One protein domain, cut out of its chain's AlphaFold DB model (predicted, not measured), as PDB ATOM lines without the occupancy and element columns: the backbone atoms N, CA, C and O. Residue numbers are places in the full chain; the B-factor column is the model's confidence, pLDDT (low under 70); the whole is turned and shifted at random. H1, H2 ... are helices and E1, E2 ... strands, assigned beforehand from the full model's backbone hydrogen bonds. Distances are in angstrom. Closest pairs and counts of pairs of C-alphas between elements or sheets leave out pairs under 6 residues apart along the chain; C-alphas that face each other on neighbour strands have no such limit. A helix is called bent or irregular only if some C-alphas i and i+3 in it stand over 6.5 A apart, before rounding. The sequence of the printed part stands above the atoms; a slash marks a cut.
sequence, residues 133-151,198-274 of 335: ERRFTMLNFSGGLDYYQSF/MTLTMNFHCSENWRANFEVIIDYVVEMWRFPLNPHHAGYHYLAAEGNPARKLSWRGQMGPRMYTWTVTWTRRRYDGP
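AT A GLANCE: This is residues 133 to 151 and 198 to 274 of the 335 residues of an uncharacterized protein of Magnaporthe oryzae (UniProt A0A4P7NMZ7). A strongly twisted sheet of six strands is built round one long strand, E6, and a single long helix, H2, covers one face, running along the strands; no named helix is on the other face. E2 runs beside much of E6 on one side with E1 beyond it, while on the other side E5 and then E4 follow each other along E6, with E3 beyond E4; the small helix H1 lies off the sheet. The printed part has 96 residues with two named helices and six named strands, in the order E1 H1 E2 H2 E3 E4 E5 E6, and its class is mixed, helices and strands. The sheet is branched and mixed, with E1 and E2 parallel and the other neighbour pairs antiparallel. The whole is elongated, 52 by 28 by 23 A, and only just loose, close to compact, with a radius of gyration of the C-alphas of 15.3 A.

IN THESE COORDINATES: E1, residues 138 to 142, begins at C-alpha 138 (169.445, 116.518, 137.771) and is 13.4 A long. H1 holds residues 146 to 151. After the cut, E2 takes residues 199 to 207 over 26.8 A. H2, residues 208 to 224, is 24.5 A long and begins at C-alpha 208 (168.393, 103.173, 156.825); it is irregular, with C-alphas 209 and 212 7.7 A apart, and has a kink of 38 degrees near residue 215. E3 is residues 226 to 228 and E4 residues 237 to 240. E5, residues 247 to 252, spans 17.0 A. E6, residues 258 to 270, spans 38.5 A and ends at C-alpha 270 (159.600, 106.952, 121.381).

HOW THE PARTS SIT: The pairing of E6 is staggered: with E5 over 258 to 263, with E2 over 259 to 267 and with E4 over 267 to 270. E2 and E6 are antiparallel at 158 degrees, with N 204 and O 262 2.8 A apart. E5 and E6 form a hairpin, N 249 to O 261 being 2.8 A. E4 and E6 are antiparallel, N 269 to O 238 being 2.8 A. E3 and E4 form a hairpin, with N 239 and O 227 at 2.8 A. E1 and E2 are parallel at 19 degrees, with N 139 and O 201 at 3.0 A. E1, E3 and E5 are edge strands. H2 is on the sheet at a height of 7.6 A, over E2 and along it at 17 degrees on the local plane. The closest C-alphas of H2 and E6 are those of Glu 208 and Arg 258, 5.3 A. H1 is not on the sheet and is apart from H2. In H1 every O i to N i+4 pair is within hydrogen-bond range; in H2, 10 of 13.

THE WHOLE: The C-alphas farthest apart are those of Met 255 and Pro 274, 53.9 A. Residues 152 to 197 are not printed, and C-alphas 151 and 198 are 26.9 A apart across that cut. Of the links that are printed whole, none is long. The mean pLDDT of the printed part is 75.2; residues 133 to 151, 230 to 236, 255 and 274 are under 70.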
ATOM      1  N   GLU A 133     169.760 125.461 130.233       39.91
ATOM      2  CA  GLU A 133     168.587 124.587 130.041       39.91
ATOM      3  C   GLU A 133     168.981 123.295 129.305       39.91
ATOM      4  O   GLU A 133     168.537 122.205 129.660       39.91
ATOM      5  N   ARG A 134     169.914 123.387 128.346       39.91
ATOM      6  CA  ARG A 134     170.529 122.222 127.684       39.91
ATOM      7  C   ARG A 134     171.416 121.371 128.606       39.91
ATOM      8  O   ARG A 134     171.685 120.220 128.269       39.91
ATOM      9  N   ARG A 135     171.907 121.920 129.723       38.25
ATOM     10  CA  ARG A 135     172.791 121.253 130.704       38.25
ATOM     11  C   ARG A 135     172.050 120.752 131.949       38.25
ATOM     12  O   ARG A 135     172.615 119.946 132.694       38.25
ATOM     13  N   PHE A 136     170.818 121.205 132.187       38.84
ATOM     14  CA  PHE A 136     170.019 120.806 133.341       38.84
ATOM     15  C   PHE A 136     169.606 119.335 133.222       38.84
ATOM     16  O   PHE A 136     168.841 118.948 132.342       38.84
ATOM     17  N   THR A 137     170.147 118.501 134.106       45.91
ATOM     18  CA  THR A 137     170.034 117.037 134.011       45.91
ATOM     19  C   THR A 137     169.661 116.378 135.332       45.91
ATOM     20  O   THR A 137     169.480 115.165 135.351       45.91
ATOM     21  N   MET A 138     169.544 117.123 136.441       38.41
ATOM     22  CA  MET A 138     169.445 116.518 137.771       38.41
ATOM     23  C   MET A 138     168.439 117.206 138.696       38.41
ATOM     24  O   MET A 138     168.469 118.419 138.855       38.41
ATOM     25  N   LEU A 139     167.595 116.405 139.357       51.81
ATOM     26  CA  LEU A 139     166.708 116.830 140.445       51.81
ATOM     27  C   LEU A 139     167.003 116.021 141.717       51.81
ATOM     28  O   LEU A 139     167.128 114.795 141.673       51.81
ATOM     29  N   ASN A 140     167.093 116.701 142.860       41.75
ATOM     30  CA  ASN A 140     167.332 116.073 144.161       41.75
ATOM     31  C   ASN A 140     166.073 116.142 145.027       41.75
ATOM     32  O   ASN A 140     165.542 117.225 145.265       41.75
ATOM     33  N   PHE A 141     165.640 114.990 145.542       49.75
ATOM     34  CA  PHE A 141     164.474 114.880 146.415       49.75
ATOM     35  C   PHE A 141     164.874 114.440 147.823       49.75
ATOM     36  O   PHE A 141     165.532 113.413 148.023       49.75
ATOM     37  N   SER A 142     164.434 115.208 148.817       43.66
ATOM     38  CA  SER A 142     164.668 114.944 150.239       43.66
ATOM     39  C   SER A 142     163.364 115.059 151.030       43.66
ATOM     40  O   SER A 142     162.698 116.090 150.975       43.66
ATOM     41  N   GLY A 143     162.993 114.009 151.764       52.81
ATOM     42  CA  GLY A 143     161.791 113.963 152.608       52.81
ATOM     43  C   GLY A 143     161.322 112.527 152.867       52.81
ATOM     44  O   GLY A 143     161.790 111.603 152.203       52.81
ATOM     45  N   GLY A 144     160.415 112.332 153.831       42.00
ATOM     46  CA  GLY A 144     159.746 111.043 154.047       42.00
ATOM     47  C   GLY A 144     158.841 110.711 152.863       42.00
ATOM     48  O   GLY A 144     158.106 111.583 152.402       42.00
ATOM     49  N   LEU A 145     158.938 109.491 152.322       45.62
ATOM     50  CA  LEU A 145     158.222 109.129 151.094       45.62
ATOM     51  C   LEU A 145     156.732 108.848 151.301       45.62
ATOM     52  O   LEU A 145     155.987 108.827 150.332       45.62
ATOM     53  N   ASP A 146     156.292 108.732 152.550       41.56
ATOM     54  CA  ASP A 146     154.895 108.802 152.970       41.56
ATOM     55  C   ASP A 146     154.230 110.105 152.512       41.56
ATOM     56  O   ASP A 146     153.112 110.061 152.022       41.56
ATOM     57  N   TYR A 147     154.933 111.241 152.518       44.72
ATOM     58  CA  TYR A 147     154.409 112.482 151.933       44.72
ATOM     59  C   TYR A 147     154.221 112.403 150.417       44.72
ATOM     60  O   TYR A 147     153.314 113.028 149.883       44.72
ATOM     61  N   TYR A 148     155.055 111.633 149.719       46.97
ATOM     62  CA  TYR A 148     155.012 111.504 148.262       46.97
ATOM     63  C   TYR A 148     153.995 110.449 147.849       46.97
ATOM     64  O   TYR A 148     153.247 110.657 146.907       46.97
ATOM     65  N   GLN A 149     153.934 109.335 148.577       38.28
ATOM     66  CA  GLN A 149     152.930 108.306 148.404       38.28
ATOM     67  C   GLN A 149     151.563 108.859 148.781       38.28
ATOM     68  O   GLN A 149     150.672 108.751 147.963       38.28
ATOM     69  N   SER A 150     151.385 109.528 149.925       40.94
ATOM     70  CA  SER A 150     150.144 110.246 150.236       40.94
ATOM     71  C   SER A 150     149.862 111.368 149.244       40.94
ATOM     72  O   SER A 150     148.710 111.580 148.940       40.94
ATOM     73  N   PHE A 151     150.842 112.057 148.666       37.78
ATOM     74  CA  PHE A 151     150.573 113.025 147.593       37.78
ATOM     75  C   PHE A 151     150.077 112.356 146.296       37.78
ATOM     76  O   PHE A 151     149.130 112.826 145.674       37.78
ATOM     77  N   MET A 198     168.087 114.178 125.475       74.88
ATOM     78  CA  MET A 198     167.554 114.671 126.737       74.88
ATOM     79  C   MET A 198     167.531 113.518 127.739       74.88
ATOM     80  O   MET A 198     166.870 112.495 127.531       74.88
ATOM     81  N   THR A 199     168.320 113.666 128.795       81.56
ATOM     82  CA  THR A 199     168.401 112.726 129.910       81.56
ATOM     83  C   THR A 199     168.052 113.476 131.180       81.56
ATOM     84  O   THR A 199     168.461 114.620 131.368       81.56
ATOM     85  N   LEU A 200     167.257 112.841 132.031       82.12
ATOM     86  CA  LEU A 200     166.881 113.367 133.333       82.12
ATOM     87  C   LEU A 200     167.328 112.370 134.383       82.12
ATOM     88  O   LEU A 200     167.009 111.192 134.299       82.12
ATOM     89  N   THR A 201     168.036 112.828 135.394       83.12
ATOM     90  CA  THR A 201     168.463 112.017 136.523       83.12
ATOM     91  C   THR A 201     167.796 112.546 137.784       83.12
ATOM     92  O   THR A 201     167.799 113.744 138.043       83.12
ATOM     93  N   MET A 202     167.221 111.665 138.596       83.81
ATOM     94  CA  MET A 202     166.697 112.035 139.910       83.81
ATOM     95  C   MET A 202     167.390 111.232 140.997       83.81
ATOM     96  O   MET A 202     167.579 110.020 140.858       83.81
ATOM     97  N   ASN A 203     167.742 111.911 142.086       85.88
ATOM     98  CA  ASN A 203     168.268 111.278 143.286       85.88
ATOM     99  C   ASN A 203     167.203 111.242 144.380       85.88
ATOM    100  O   ASN A 203     166.674 112.277 144.786       85.88
ATOM    101  N   PHE A 204     166.944 110.044 144.896       84.88
ATOM    102  CA  PHE A 204     166.046 109.800 146.018       84.88
ATOM    103  C   PHE A 204     166.868 109.436 147.243       84.88
ATOM    104  O   PHE A 204     167.587 108.434 147.229       84.88
ATOM    105  N   HIS A 205     166.770 110.231 148.304       85.69
ATOM    106  CA  HIS A 205     167.532 110.017 149.531       85.69
ATOM    107  C   HIS A 205     166.643 109.470 150.653       85.69
ATOM    108  O   HIS A 205     165.574 110.014 150.916       85.69
ATOM    109  N   CYS A 206     167.106 108.434 151.361       85.75
ATOM    110  CA  CYS A 206     166.411 107.900 152.537       85.75
ATOM    111  C   CYS A 206     167.375 107.501 153.653       85.75
ATOM    112  O   CYS A 206     168.545 107.203 153.411       85.75
ATOM    113  N   SER A 207     166.878 107.447 154.886       88.06
ATOM    114  CA  SER A 207     167.592 106.855 156.018       88.06
ATOM    115  C   SER A 207     167.412 105.333 156.069       88.06
ATOM    116  O   SER A 207     166.475 104.775 155.500       88.06
ATOM    117  N   GLU A 208     168.318 104.641 156.760       90.94
ATOM    118  CA  GLU A 208     168.393 103.173 156.825       90.94
ATOM    119  C   GLU A 208     167.093 102.472 157.234       90.94
ATOM    120  O   GLU A 208     166.755 101.438 156.664       90.94
ATOM    121  N   ASN A 209     166.332 103.061 158.153       89.56
ATOM    122  CA  ASN A 209     165.038 102.548 158.605       89.56
ATOM    123  C   ASN A 209     163.948 102.545 157.518       89.56
ATOM    124  O   ASN A 209     163.019 101.753 157.611       89.56
ATOM    125  N   TRP A 210     164.062 103.387 156.487       84.56
ATOM    126  CA  TRP A 210     163.095 103.472 155.383       84.56
ATOM    127  C   TRP A 210     163.536 102.724 154.126       84.56
ATOM    128  O   TRP A 210     162.810 102.696 153.134       84.56
ATOM    129  N   ARG A 211     164.719 102.099 154.154       92.44
ATOM    130  CA  ARG A 211     165.339 101.498 152.970       92.44
ATOM    131  C   ARG A 211     164.433 100.484 152.270       92.44
ATOM    132  O   ARG A 211     164.318 100.552 151.055       92.44
ATOM    133  N   ALA A 212     163.837  99.549 153.011       90.88
ATOM    134  CA  ALA A 212     163.017  98.486 152.421       90.88
ATOM    135  C   ALA A 212     161.792  99.053 151.684       90.88
ATOM    136  O   ALA A 212     161.477  98.617 150.584       90.88
ATOM    137  N   ASN A 213     161.165 100.090 152.244       84.25
ATOM    138  CA  ASN A 213     160.035 100.771 151.611       84.25
ATOM    139  C   ASN A 213     160.477 101.513 150.344       84.25
ATOM    140  O   ASN A 213     159.804 101.445 149.321       84.25
ATOM    141  N   PHE A 214     161.631 102.187 150.388       85.81
ATOM    142  CA  PHE A 214     162.178 102.875 149.218       85.81
ATOM    143  C   PHE A 214     162.551 101.914 148.090       85.81
ATOM    144  O   PHE A 214     162.378 102.287 146.943       85.81
ATOM    145  N   GLU A 215     163.030 100.700 148.371       89.94
ATOM    146  CA  GLU A 215     163.309  99.715 147.311       89.94
ATOM    147  C   GLU A 215     162.047  99.424 146.489       89.94
ATOM    148  O   GLU A 215     162.062  99.618 145.279       89.94
ATOM    149  N   VAL A 216     160.933  99.110 147.156       87.38
ATOM    150  CA  VAL A 216     159.642  98.846 146.495       87.38
ATOM    151  C   VAL A 216     159.135 100.067 145.722       87.38
ATOM    152  O   VAL A 216     158.621  99.943 144.613       87.38
ATOM    153  N   ILE A 217     159.275 101.267 146.291       80.44
ATOM    154  CA  ILE A 217     158.778 102.483 145.635       80.44
ATOM    155  C   ILE A 217     159.657 102.877 144.449       80.44
ATOM    156  O   ILE A 217     159.136 103.335 143.438       80.44
ATOM    157  N   ILE A 218     160.975 102.706 144.538       86.94
ATOM    158  CA  ILE A 218     161.869 102.995 143.415       86.94
ATOM    159  C   ILE A 218     161.562 102.071 142.241       86.94
ATOM    160  O   ILE A 218     161.546 102.555 141.112       86.94
ATOM    161  N   ASP A 219     161.234 100.804 142.496       85.50
ATOM    162  CA  ASP A 219     160.777  99.892 141.447       85.50
ATOM    163  C   ASP A 219     159.505 100.435 140.768       85.50
ATOM    164  O   ASP A 219     159.471 100.569 139.545       85.50
ATOM    165  N   TYR A 220     158.519 100.897 141.549       82.38
ATOM    166  CA  TYR A 220     157.307 101.537 141.016       82.38
ATOM    167  C   TYR A 220     157.603 102.822 140.224       82.38
ATOM    168  O   TYR A 220     157.026 103.055 139.165       82.38
ATOM    169  N   VAL A 221     158.507 103.675 140.713       80.81
ATOM    170  CA  VAL A 221     158.917 104.915 140.033       80.81
ATOM    171  C   VAL A 221     159.567 104.601 138.686       80.81
ATOM    172  O   VAL A 221     159.239 105.236 137.684       80.81
ATOM    173  N   VAL A 222     160.470 103.620 138.647       86.94
ATOM    174  CA  VAL A 222     161.151 103.193 137.418       86.94
ATOM    175  C   VAL A 222     160.149 102.625 136.415       86.94
ATOM    176  O   VAL A 222     160.199 102.965 135.229       86.94
ATOM    177  N   GLU A 223     159.224 101.795 136.890       82.69
ATOM    178  CA  GLU A 223     158.240 101.117 136.054       82.69
ATOM    179  C   GLU A 223     157.170 102.073 135.528       82.69
ATOM    180  O   GLU A 223     156.883 102.053 134.334       82.69
ATOM    181  N   MET A 224     156.635 102.963 136.363       78.19
ATOM    182  CA  MET A 224     155.394 103.685 136.063       78.19
ATOM    183  C   MET A 224     155.597 105.129 135.622       78.19
ATOM    184  O   MET A 224     154.776 105.665 134.877       78.19
ATOM    185  N   TRP A 225     156.654 105.809 136.072       82.00
ATOM    186  CA  TRP A 225     156.772 107.239 135.796       82.00
ATOM    187  C   TRP A 225     157.203 107.482 134.354       82.00
ATOM    188  O   TRP A 225     158.228 106.976 133.883       82.00
ATOM    189  N   ARG A 226     156.407 108.289 133.658       79.31
ATOM    190  CA  ARG A 226     156.633 108.734 132.285       79.31
ATOM    191  C   ARG A 226     156.453 110.245 132.257       79.31
ATOM    192  O   ARG A 226     155.422 110.748 132.699       79.31
ATOM    193  N   PHE A 227     157.456 110.969 131.772       78.25
ATOM    194  CA  PHE A 227     157.362 112.422 131.638       78.25
ATOM    195  C   PHE A 227     157.148 112.782 130.168       78.25
ATOM    196  O   PHE A 227     158.033 112.474 129.367       78.25
ATOM    197  N   PRO A 228     156.018 113.411 129.794       73.69
ATOM    198  CA  PRO A 228     155.829 113.909 128.434       73.69
ATOM    199  C   PRO A 228     156.984 114.834 128.056       73.69
ATOM    200  O   PRO A 228     157.308 115.758 128.806       73.69
ATOM    201  N   LEU A 229     157.591 114.598 126.896       73.44
ATOM    202  CA  LEU A 229     158.371 115.629 126.226       73.44
ATOM    203  C   LEU A 229     157.420 116.391 125.304       73.44
ATOM    204  O   LEU A 229     156.463 115.818 124.792       73.44
ATOM    205  N   ASN A 230     157.662 117.691 125.169       65.31
ATOM    206  CA  ASN A 230     156.789 118.640 124.485       65.31
ATOM    207  C   ASN A 230     156.203 118.074 123.161       65.31
ATOM    208  O   ASN A 230     156.999 117.656 122.312       65.31
ATOM    209  N   PRO A 231     154.863 118.066 122.970       55.75
ATOM    210  CA  PRO A 231     154.211 117.525 121.770       55.75
ATOM    211  C   PRO A 231     154.567 118.255 120.468       55.75
ATOM    212  O   PRO A 231     154.371 117.693 119.399       55.75
ATOM    213  N   HIS A 232     155.153 119.456 120.527       53.91
ATOM    214  CA  HIS A 232     155.576 120.200 119.331       53.91
ATOM    215  C   HIS A 232     156.735 119.550 118.543       53.91
ATOM    216  O   HIS A 232     157.152 120.068 117.508       53.91
ATOM    217  N   HIS A 233     157.299 118.427 119.001       55.12
ATOM    218  CA  HIS A 233     158.294 117.675 118.237       55.12
ATOM    219  C   HIS A 233     157.645 116.554 117.424       55.12
ATOM    220  O   HIS A 233     156.793 115.830 117.924       55.12
ATOM    221  N   ALA A 234     158.121 116.345 116.191       54.81
ATOM    222  CA  ALA A 234     157.672 115.237 115.355       54.81
ATOM    223  C   ALA A 234     157.864 113.878 116.066       54.81
ATOM    224  O   ALA A 234     158.987 113.451 116.380       54.81
ATOM    225  N   GLY A 235     156.743 113.193 116.297       63.28
ATOM    226  CA  GLY A 235     156.656 111.929 117.021       63.28
ATOM    227  C   GLY A 235     156.465 112.099 118.529       63.28
ATOM    228  O   GLY A 235     156.964 113.027 119.153       63.28
ATOM    229  N   TYR A 236     155.768 111.147 119.134       67.88
ATOM    230  CA  TYR A 236     155.506 111.136 120.569       67.88
ATOM    231  C   TYR A 236     156.758 110.698 121.332       67.88
ATOM    232  O   TYR A 236     157.182 109.541 121.252       67.88
ATOM    233  N   HIS A 237     157.369 111.628 122.070       80.62
ATOM    234  CA  HIS A 237     158.531 111.350 122.914       80.62
ATOM    235  C   HIS A 237     158.186 111.549 124.384       80.62
ATOM    236  O   HIS A 237     157.494 112.489 124.764       80.62
ATOM    237  N   TYR A 238     158.719 110.684 125.231       83.25
ATOM    238  CA  TYR A 238     158.622 110.820 126.679       83.25
ATOM    239  C   TYR A 238     159.940 110.407 127.323       83.25
ATOM    240  O   TYR A 238     160.759 109.709 126.723       83.25
ATOM    241  N   LEU A 239     160.169 110.842 128.556       84.31
ATOM    242  CA  LEU A 239     161.261 110.341 129.377       84.31
ATOM    243  C   LEU A 239     160.751 109.164 130.206       84.31
ATOM    244  O   LEU A 239     159.763 109.289 130.933       84.31
ATOM    245  N   ALA A 240     161.448 108.034 130.122       89.88
ATOM    246  CA  ALA A 240     161.197 106.857 130.947       89.88
ATOM    247  C   ALA A 240     162.494 106.311 131.526       89.88
ATOM    248  O   ALA A 240     163.537 106.330 130.867       89.88
ATOM    249  N   ALA A 241     162.404 105.806 132.752       91.44
ATOM    250  CA  ALA A 241     163.483 105.080 133.406       91.44
ATOM    251  C   ALA A 241     163.478 103.586 133.060       91.44
ATOM    252  O   ALA A 241     164.410 102.872 133.416       91.44
ATOM    253  N   GLU A 242     162.462 103.112 132.336       89.75
ATOM    254  CA  GLU A 242     162.382 101.735 131.865       89.75
ATOM    255  C   GLU A 242     163.649 101.336 131.095       89.75
ATOM    256  O   GLU A 242     164.124 102.065 130.217       89.75
ATOM    257  N   GLY A 243     164.221 100.188 131.458       89.88
ATOM    258  CA  GLY A 243     165.487  99.689 130.919       89.88
ATOM    259  C   GLY A 243     166.748 100.365 131.475       89.88
ATOM    260  O   GLY A 243     167.846  99.902 131.175       89.88
ATOM    261  N   ASN A 244     166.624 101.409 132.303       90.81
ATOM    262  CA  ASN A 244     167.758 102.047 132.968       90.81
ATOM    263  C   ASN A 244     167.864 101.553 134.421       90.81
ATOM    264  O   ASN A 244     166.930 101.735 135.203       90.81
ATOM    265  N   PRO A 245     168.996 100.955 134.833       90.69
ATOM    266  CA  PRO A 245     169.137 100.454 136.193       90.69
ATOM    267  C   PRO A 245     169.205 101.611 137.196       90.69
ATOM    268  O   PRO A 245     170.045 102.510 137.073       90.69
ATOM    269  N   ALA A 246     168.368 101.556 138.233       93.19
ATOM    270  CA  ALA A 246     168.480 102.456 139.373       93.19
ATOM    271  C   ALA A 246     169.791 102.171 140.123       93.19
ATOM    272  O   ALA A 246     170.027 101.064 140.615       93.19
ATOM    273  N   ARG A 247     170.672 103.170 140.226       95.06
ATOM    274  CA  ARG A 247     171.939 103.021 140.950       95.06
ATOM    275  C   ARG A 247     171.717 103.288 142.421       95.06
ATOM    276  O   ARG A 247     171.281 104.369 142.798       95.06
ATOM    277  N   LYS A 248     172.086 102.328 143.259       95.88
ATOM    278  CA  LYS A 248     171.966 102.449 144.706       95.88
ATOM    279  C   LYS A 248     173.320 102.706 145.349       95.88
ATOM    280  O   LYS A 248     174.259 101.934 145.182       95.88
ATOM    281  N   LEU A 249     173.397 103.758 146.152       94.56
ATOM    282  CA  LEU A 249     174.575 104.132 146.922       94.56
ATOM    283  C   LEU A 249     174.204 104.228 148.399       94.56
ATOM    284  O   LEU A 249     173.176 104.795 148.753       94.56
ATOM    285  N   SER A 250     175.054 103.695 149.273       94.25
ATOM    286  CA  SER A 250     174.919 103.878 150.721       94.25
ATOM    287  C   SER A 250     176.074 104.710 151.245       94.25
ATOM    288  O   SER A 250     177.202 104.576 150.776       94.25
ATOM    289  N   TRP A 251     175.801 105.568 152.215       88.06
ATOM    290  CA  TRP A 251     176.798 106.433 152.823       88.06
ATOM    291  C   TRP A 251     176.439 106.700 154.278       88.06
ATOM    292  O   TRP A 251     175.295 106.535 154.695       88.06
ATOM    293  N   ARG A 252     177.424 107.084 155.085       86.19
ATOM    294  CA  ARG A 252     177.215 107.424 156.492       86.19
ATOM    295  C   ARG A 252     177.934 108.736 156.772       86.19
ATOM    296  O   ARG A 252     179.130 108.836 156.519       86.19
ATOM    297  N   GLY A 253     177.197 109.732 157.256       79.12
ATOM    298  CA  GLY A 253     177.800 110.956 157.782       79.12
ATOM    299  C   GLY A 253     178.568 110.675 159.078       79.12
ATOM    300  O   GLY A 253     178.330 109.664 159.735       79.12
ATOM    301  N   GLN A 254     179.468 111.579 159.469       72.38
ATOM    302  CA  GLN A 254     180.366 111.395 160.621       72.38
ATOM    303  C   GLN A 254     179.630 111.075 161.938       72.38
ATOM    304  O   GLN A 254     180.144 110.312 162.751       72.38
ATOM    305  N   MET A 255     178.415 111.605 162.131       64.44
ATOM    306  CA  MET A 255     177.557 111.318 163.289       64.44
ATOM    307  C   MET A 255     176.078 111.194 162.894       64.44
ATOM    308  O   MET A 255     175.236 111.955 163.361       64.44
ATOM    309  N   GLY A 256     175.749 110.247 162.010       78.12
ATOM    310  CA  GLY A 256     174.364 110.034 161.577       78.12
ATOM    311  C   GLY A 256     174.010 108.583 161.234       78.12
ATOM    312  O   GLY A 256     174.904 107.733 161.080       78.12
ATOM    313  N   PRO A 257     172.703 108.277 161.110       85.31
ATOM    314  CA  PRO A 257     172.249 106.997 160.576       85.31
ATOM    315  C   PRO A 257     172.814 106.786 159.163       85.31
ATOM    316  O   PRO A 257     173.193 107.739 158.476       85.31
ATOM    317  N   ARG A 258     172.907 105.526 158.721       89.75
ATOM    318  CA  ARG A 258     173.283 105.256 157.332       89.75
ATOM    319  C   ARG A 258     172.179 105.804 156.435       89.75
ATOM    320  O   ARG A 258     170.993 105.638 156.713       89.75
ATOM    321  N   MET A 259     172.594 106.456 155.366       90.44
ATOM    322  CA  MET A 259     171.734 107.002 154.338       90.44
ATOM    323  C   MET A 259     171.905 106.179 153.068       90.44
ATOM    324  O   MET A 259     172.985 105.655 152.776       90.44
ATOM    325  N   TYR A 260     170.829 106.076 152.309       92.88
ATOM    326  CA  TYR A 260     170.784 105.445 151.006       92.88
ATOM    327  C   TYR A 260     170.365 106.482 149.971       92.88
ATOM    328  O   TYR A 260     169.701 107.475 150.271       92.88
ATOM    329  N   THR A 261     170.847 106.310 148.751       91.62
ATOM    330  CA  THR A 261     170.551 107.178 147.618       91.62
ATOM    331  C   THR A 261     170.316 106.308 146.402       91.62
ATOM    332  O   THR A 261     171.181 105.498 146.072       91.62
ATOM    333  N   TRP A 262     169.161 106.471 145.767       94.69
ATOM    334  CA  TRP A 262     168.859 105.866 144.478       94.69
ATOM    335  C   TRP A 262     168.944 106.939 143.415       94.69
ATOM    336  O   TRP A 262     168.251 107.948 143.496       94.69
ATOM    337  N   THR A 263     169.798 106.715 142.434       93.75
ATOM    338  CA  THR A 263     169.914 107.549 141.251       93.75
ATOM    339  C   THR A 263     169.181 106.842 140.125       93.75
ATOM    340  O   THR A 263     169.623 105.794 139.648       93.75
ATOM    341  N   VAL A 264     168.051 107.405 139.720       91.25
ATOM    342  CA  VAL A 264     167.242 106.908 138.608       91.25
ATOM    343  C   VAL A 264     167.487 107.815 137.413       91.25
ATOM    344  O   VAL A 264     167.565 109.031 137.563       91.25
ATOM    345  N   THR A 265     167.677 107.231 136.233       92.94
ATOM    346  CA  THR A 265     167.917 107.989 134.999       92.94
ATOM    347  C   THR A 265     166.803 107.696 134.015       92.94
ATOM    348  O   THR A 265     166.580 106.546 133.653       92.94
ATOM    349  N   TRP A 266     166.118 108.738 133.574       89.62
ATOM    350  CA  TRP A 266     165.147 108.702 132.506       89.62
ATOM    351  C   TRP A 266     165.808 109.141 131.210       89.62
ATOM    352  O   TRP A 266     166.471 110.176 131.130       89.62
ATOM    353  N   THR A 267     165.593 108.343 130.181       91.88
ATOM    354  CA  THR A 267     166.077 108.600 128.828       91.88
ATOM    355  C   THR A 267     164.889 108.820 127.915       91.88
ATOM    356  O   THR A 267     163.820 108.243 128.134       91.88
ATOM    357  N   ARG A 268     165.086 109.619 126.868       88.06
ATOM    358  CA  ARG A 268     164.099 109.779 125.803       88.06
ATOM    359  C   ARG A 268     163.735 108.420 125.203       88.06
ATOM    360  O   ARG A 268     164.607 107.653 124.800       88.06
ATOM    361  N   ARG A 269     162.438 108.149 125.137       87.44
ATOM    362  CA  ARG A 269     161.824 107.012 124.461       87.44
ATOM    363  C   ARG A 269     160.835 107.532 123.428       87.44
ATOM    364  O   ARG A 269     160.264 108.610 123.604       87.44
ATOM    365  N   ARG A 270     160.659 106.753 122.365       85.81
ATOM    366  CA  ARG A 270     159.600 106.952 121.381       85.81
ATOM    367  C   ARG A 270     158.391 106.132 121.815       85.81
ATOM    368  O   ARG A 270     158.547 105.004 122.277       85.81
ATOM    369  N   TYR A 271     157.211 106.721 121.724       81.50
ATOM    370  CA  TYR A 271     155.966 105.988 121.862       81.50
ATOM    371  C   TYR A 271     155.592 105.408 120.498       81.50
ATOM    372  O   TYR A 271     155.411 106.160 119.542       81.50
ATOM    373  N   ASP A 272     155.508 104.081 120.424       77.31
ATOM    374  CA  ASP A 272     155.138 103.346 119.206       77.31
ATOM    375  C   ASP A 272     153.650 102.924 119.211       77.31
ATOM    376  O   ASP A 272     153.225 102.115 118.388       77.31
ATOM    377  N   GLY A 273     152.859 103.433 120.165       75.12
ATOM    378  CA  GLY A 273     151.417 103.189 120.257       75.12
ATOM    379  C   GLY A 273     150.591 104.061 119.297       75.12
ATOM    380  O   GLY A 273     151.156 104.890 118.583       75.12
ATOM    381  N   PRO A 274     149.253 103.885 119.264       67.94
ATOM    382  CA  PRO A 274     148.364 104.760 118.495       67.94
ATOM    383  C   PRO A 274     148.580 106.221 118.902       67.94
ATOM    384  O   PRO A 274     148.857 106.477 120.066       67.94
TER     385      PRO A 274